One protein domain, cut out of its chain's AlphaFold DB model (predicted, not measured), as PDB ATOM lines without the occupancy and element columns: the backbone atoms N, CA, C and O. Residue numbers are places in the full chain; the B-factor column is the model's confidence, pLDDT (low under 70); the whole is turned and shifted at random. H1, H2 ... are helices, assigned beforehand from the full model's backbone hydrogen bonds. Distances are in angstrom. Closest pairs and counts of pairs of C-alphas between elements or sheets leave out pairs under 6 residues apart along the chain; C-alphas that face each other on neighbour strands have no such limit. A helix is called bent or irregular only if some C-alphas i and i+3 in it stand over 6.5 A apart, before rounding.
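Overview. This is residues 2 to 18 and 55 to 77 of the 77 residues of the protein "3-isopropylmalate dehydratase" of Candidatus Bathyarchaeota archaeon (UniProt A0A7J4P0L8). Three short helices make a slim, bent shape: H1 and H3 lie one after the other along the longest axis, the end of H1 beside the start of H3, and H2 stands to one side of the place where they meet. After H1 the stretch of residues 12 to 18 turns and folds back toward the end where H1 began, and residues 74 to 77 trail on beyond H3. The printed part has 40 residues with three named helices, in the order H1, H2, H3, and no named strand; its class is all helix. It is only just compact, close to loose, with a radius of gyration of the C-alphas of 10.4 A, and its C-alphas span 33 by 16 by 13 A.

Arrangement. Start with H1, residues 3 to 11, and look from its last turn to H2, residues 55 to 62. The two touch, and their closest C-alphas are those of Phe 10 and Leu 61, 6.6 A apart. Their lines stand at a steep tilt of 60 degrees, and they run the same way. Now look from Asn 11 to Leu 66 in H3, residues 66 to 73: these are the closest C-alphas of H1 and H3, 4.7 A apart. H1 and H3 only just touch, with 3 pairs of C-alphas within 8 A, and they run the same way at a steep tilt of 48 degrees. H2 and H3 touch only at the corner by their tight link, and only just, with 3 pairs of C-alphas within 8 A; the closest are those of Leu 60 and Tyr 69, 5.8 A apart. The lines of H2 and H3 are about perpendicular, at 73 degrees. In H1, H2 and H3 every O i to N i+4 pair is within hydrogen-bond range.

Along the chain. Find C-alpha 3 at (132.516, 168.318, 172.183); from there H1 runs 12.6 A to C-alpha 11 at (141.214, 161.172, 166.493). H2 begins at C-alpha 55, at (150.911, 164.558, 177.483), and measures 10.5 A to C-alpha 62. H3 begins at C-alpha 66 and also measures 10.5 A, to C-alpha 73 at (150.743, 150.758, 172.096).

Size, cuts and confidence. The outline is only just a rod. The two C-alphas farthest apart are those of Ala 2 and Lys 75, at 32.9 A. Between Glu 18 and Asp 55 you meet the cut: residues 19 to 54 are not printed, and the C-alphas of 18 and 55 are 16.2 A apart. The link from H1 to H2 runs across this cut, while the link from H2 to H3, with 3 residues between them, is tight. In the B-factor column the mean pLDDT of the printed part is 87.7, and residues 74 to 77 are under 70; Trp 77 is the chain's last residue.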
ATOM      1  N   ALA A   2     132.703 172.627 169.980       94.62
ATOM      2  CA  ALA A   2     131.702 171.601 170.301       94.62
ATOM      3  C   ALA A   2     132.388 170.261 170.635       94.62
ATOM      4  O   ALA A   2     133.362 169.880 169.983       94.62
ATOM      5  N   ARG A   3     131.865 169.521 171.621       93.50
ATOM      6  CA  ARG A   3     132.516 168.318 172.183       93.50
ATOM      7  C   ARG A   3     132.845 167.239 171.142       93.50
ATOM      8  O   ARG A   3     133.920 166.649 171.198       93.50
ATOM      9  N   ILE A   4     131.939 166.987 170.193       95.00
ATOM     10  CA  ILE A   4     132.132 165.975 169.139       95.00
ATOM     11  C   ILE A   4     133.237 166.403 168.169       95.00
ATOM     12  O   ILE A   4     134.112 165.599 167.855       95.00
ATOM     13  N   PHE A   5     133.223 167.666 167.735       95.88
ATOM     14  CA  PHE A   5     134.246 168.210 166.841       95.88
ATOM     15  C   PHE A   5     135.634 168.148 167.481       95.88
ATOM     16  O   PHE A   5     136.578 167.685 166.845       95.88
ATOM     17  N   TYR A   6     135.736 168.544 168.755       93.75
ATOM     18  CA  TYR A   6     136.988 168.487 169.507       93.75
ATOM     19  C   TYR A   6     137.562 167.066 169.496       93.75
ATOM     20  O   TYR A   6     138.639 166.850 168.959       93.75
ATOM     21  N   ARG A   7     136.796 166.070 169.963       91.81
ATOM     22  CA  ARG A   7     137.241 164.666 169.980       91.81
ATOM     23  C   ARG A   7     137.629 164.152 168.587       91.81
ATOM     24  O   ARG A   7     138.651 163.491 168.444       91.81
ATOM     25  N   ASN A   8     136.817 164.433 167.568       94.12
ATOM     26  CA  ASN A   8     137.075 163.933 166.218       94.12
ATOM     27  C   ASN A   8     138.344 164.539 165.605       94.12
ATOM     28  O   ASN A   8     139.028 163.830 164.878       94.12
ATOM     29  N   SER A   9     138.672 165.794 165.929       95.38
ATOM     30  CA  SER A   9     139.903 166.445 165.461       95.38
ATOM     31  C   SER A   9     141.131 165.667 165.941       95.38
ATOM     32  O   SER A   9     141.926 165.204 165.130       95.38
ATOM     33  N   PHE A  10     141.218 165.381 167.242       91.88
ATOM     34  CA  PHE A  10     142.337 164.613 167.798       91.88
ATOM     35  C   PHE A  10     142.397 163.172 167.275       91.88
ATOM     36  O   PHE A  10     143.482 162.659 167.014       91.88
ATOM     37  N   ASN A  11     141.246 162.529 167.047       91.44
ATOM     38  CA  ASN A  11     141.214 161.172 166.493       91.44
ATOM     39  C   ASN A  11     141.895 161.066 165.120       91.44
ATOM     40  O   ASN A  11     142.447 160.009 164.817       91.44
ATOM     41  N   VAL A  12     141.853 162.134 164.316       93.31
ATOM     42  CA  VAL A  12     142.474 162.200 162.983       93.31
ATOM     43  C   VAL A  12     143.833 162.913 162.980       93.31
ATOM     44  O   VAL A  12     144.346 163.222 161.911       93.31
ATOM     45  N   GLY A  13     144.405 163.208 164.152       91.38
ATOM     46  CA  GLY A  13     145.693 163.905 164.261       91.38
ATOM     47  C   GLY A  13     145.615 165.424 164.055       91.38
ATOM     48  O   GLY A  13     146.639 166.072 163.870       91.38
ATOM     49  N   LEU A  14     144.417 166.014 164.092       93.00
ATOM     50  CA  LEU A  14     144.217 167.459 164.003       93.00
ATOM     51  C   LEU A  14     144.142 168.082 165.403       93.00
ATOM     52  O   LEU A  14     143.228 167.800 166.183       93.00
ATOM     53  N   ALA A  15     145.071 168.989 165.705       91.69
ATOM     54  CA  ALA A  15     145.076 169.725 166.962       91.69
ATOM     55  C   ALA A  15     143.963 170.786 166.987       91.69
ATOM     56  O   ALA A  15     143.942 171.706 166.170       91.69
ATOM     57  N   ALA A  16     143.054 170.688 167.960       92.81
ATOM     58  CA  ALA A  16     142.065 171.724 168.247       92.81
ATOM     59  C   ALA A  16     142.406 172.396 169.585       92.81
ATOM     60  O   ALA A  16     142.254 171.788 170.645       92.81
ATOM     61  N   ILE A  17     142.870 173.647 169.537       93.12
ATOM     62  CA  ILE A  17     143.364 174.388 170.707       93.12
ATOM     63  C   ILE A  17     142.403 175.515 171.073       93.12
ATOM     64  O   ILE A  17     142.023 176.327 170.231       93.12
ATOM     65  N   GLU A  18     142.007 175.578 172.342       92.50
ATOM     66  CA  GLU A  18     141.178 176.664 172.863       92.50
ATOM     67  C   GLU A  18     142.070 177.780 173.410       92.50
ATOM     68  O   GLU A  18     142.873 177.557 174.316       92.50
ATOM     69  N   ASP A  55     149.855 165.307 178.187       89.44
ATOM     70  CA  ASP A  55     150.911 164.558 177.483       89.44
ATOM     71  C   ASP A  55     150.362 163.474 176.549       89.44
ATOM     72  O   ASP A  55     150.795 163.354 175.407       89.44
ATOM     73  N   PHE A  56     149.328 162.753 176.988       88.06
ATOM     74  CA  PHE A  56     148.632 161.763 176.164       88.06
ATOM     75  C   PHE A  56     148.092 162.356 174.852       88.06
ATOM     76  O   PHE A  56     148.206 161.735 173.800       88.06
ATOM     77  N   MET A  57     147.515 163.564 174.881       90.38
ATOM     78  CA  MET A  57     147.008 164.206 173.663       90.38
ATOM     79  C   MET A  57     148.144 164.660 172.747       90.38
ATOM     80  O   MET A  57     147.988 164.627 171.529       90.38
ATOM     81  N   VAL A  58     149.280 165.074 173.313       90.25
ATOM     82  CA  VAL A  58     150.476 165.438 172.540       90.25
ATOM     83  C   VAL A  58     151.052 164.205 171.843       90.25
ATOM     84  O   VAL A  58     151.321 164.253 170.647       90.25
ATOM     85  N   GLN A  59     151.163 163.077 172.549       89.75
ATOM     86  CA  GLN A  59     151.582 161.794 171.969       89.75
ATOM     87  C   GLN A  59     150.636 161.340 170.854       89.75
ATOM     88  O   GLN A  59     151.080 161.041 169.749       89.75
ATOM     89  N   LEU A  60     149.327 161.390 171.111       91.06
ATOM     90  CA  LEU A  60     148.292 161.075 170.129       91.06
ATOM     91  C   LEU A  60     148.457 161.886 168.834       91.06
ATOM     92  O   LEU A  60     148.340 161.336 167.742       91.06
ATOM     93  N   LEU A  61     148.722 163.193 168.947       90.88
ATOM     94  CA  LEU A  61     148.952 164.066 167.795       90.88
ATOM     95  C   LEU A  61     150.256 163.724 167.068       90.88
ATOM     96  O   LEU A  61     150.250 163.624 165.843       90.88
ATOM     97  N   ASN A  62     151.345 163.498 167.807       90.06
ATOM     98  CA  ASN A  62     152.652 163.146 167.242       90.06
ATOM     99  C   ASN A  62     152.625 161.819 166.472       90.06
ATOM    100  O   ASN A  62     153.358 161.654 165.500       90.06
ATOM    101  N   GLU A  63     151.761 160.890 166.873       91.19
ATOM    102  CA  GLU A  63     151.572 159.612 166.186       91.19
ATOM    103  C   GLU A  63     150.569 159.690 165.026       91.19
ATOM    104  O   GLU A  63     150.372 158.713 164.311       91.19
ATOM    105  N   GLY A  64     149.966 160.856 164.776       89.25
ATOM    106  CA  GLY A  64     149.036 161.059 163.663       89.25
ATOM    107  C   GLY A  64     147.598 160.631 163.969       89.25
ATOM    108  O   GLY A  64     146.830 160.326 163.056       89.25
ATOM    109  N   GLY A  65     147.217 160.610 165.245       90.06
ATOM    110  CA  GLY A  65     145.859 160.354 165.710       90.06
ATOM    111  C   GLY A  65     145.694 159.038 166.469       90.06
ATOM    112  O   GLY A  65     146.645 158.332 166.800       90.06
ATOM    113  N   LEU A  66     144.436 158.690 166.743       89.62
ATOM    114  CA  LEU A  66     144.095 157.600 167.662       89.62
ATOM    115  C   LEU A  66     144.412 156.209 167.117       89.62
ATOM    116  O   LEU A  66     144.901 155.359 167.854       89.62
ATOM    117  N   VAL A  67     144.133 155.958 165.838       88.50
ATOM    118  CA  VAL A  67     144.366 154.629 165.248       88.50
ATOM    119  C   VAL A  67     145.861 154.285 165.195       88.50
ATOM    120  O   VAL A  67     146.204 153.177 165.608       88.50
ATOM    121  N   PRO A  68     146.759 155.175 164.725       87.56
ATOM    122  CA  PRO A  68     148.200 154.942 164.817       87.56
ATOM    123  C   PRO A  68     148.686 154.742 166.255       87.56
ATOM    124  O   PRO A  68     149.363 153.752 166.517       87.56
ATOM    125  N   TYR A  69     148.252 155.603 167.183       89.69
ATOM    126  CA  TYR A  69     148.620 155.520 168.596       89.69
ATOM    127  C   TYR A  69     148.297 154.151 169.204       89.69
ATOM    128  O   TYR A  69     149.150 153.498 169.808       89.69
ATOM    129  N   LEU A  70     147.068 153.672 168.985       88.00
ATOM    130  CA  LEU A  70     146.632 152.369 169.481       88.00
ATOM    131  C   LEU A  70     147.421 151.218 168.853       88.00
ATOM    132  O   LEU A  70     147.712 150.251 169.545       88.00
ATOM    133  N   LYS A  71     147.799 151.303 167.572       86.81
ATOM    134  CA  LYS A  71     148.629 150.270 166.931       86.81
ATOM    135  C   LYS A  71     150.030 150.198 167.537       86.81
ATOM    136  O   LYS A  71     150.535 149.091 167.712       86.81
ATOM    137  N   SER A  72     150.637 151.341 167.857       85.12
ATOM    138  CA  SER A  72     151.956 151.406 168.499       85.12
ATOM    139  C   SER A  72     151.932 150.832 169.919       85.12
ATOM    140  O   SER A  72     152.844 150.105 170.301       85.12
ATOM    141  N   HIS A  73     150.857 151.095 170.671       80.88
ATOM    142  CA  HIS A  73     150.743 150.758 172.096       80.88
ATOM    143  C   HIS A  73     149.925 149.485 172.379       80.88
ATOM    144  O   HIS A  73     149.777 149.073 173.527       80.88
ATOM    145  N   MET A  74     149.427 148.805 171.339       69.56
ATOM    146  CA  MET A  74     148.609 147.587 171.441       69.56
ATOM    147  C   MET A  74     149.330 146.390 172.083       69.56
ATOM    148  O   MET A  74     148.677 145.407 172.411       69.56
ATOM    149  N   LYS A  75     150.662 146.432 172.230       59.78
ATOM    150  CA  LYS A  75     151.444 145.382 172.909       59.78
ATOM    151  C   LYS A  75     151.488 145.524 174.435       59.78
ATOM    152  O   LYS A  75     151.963 144.601 175.089       59.78
ATOM    153  N   GLU A  76     151.021 146.642 174.984       56.84
ATOM    154  CA  GLU A  76     151.049 146.941 176.426       56.84
ATOM    155  C   GLU A  76     149.656 146.914 177.083       56.84
ATOM    156  O   GLU A  76     149.532 147.243 178.261       56.84
ATOM    157  N   TRP A  77     148.620 146.515 176.335       49.53
ATOM    158  CA  TRP A  77     147.234 146.395 176.802       49.53
ATOM    159  C   TRP A  77     146.824 144.949 177.074       49.53
ATOM    160  O   TRP A  77     147.165 144.070 176.249       49.53
TER     161      TRP A  77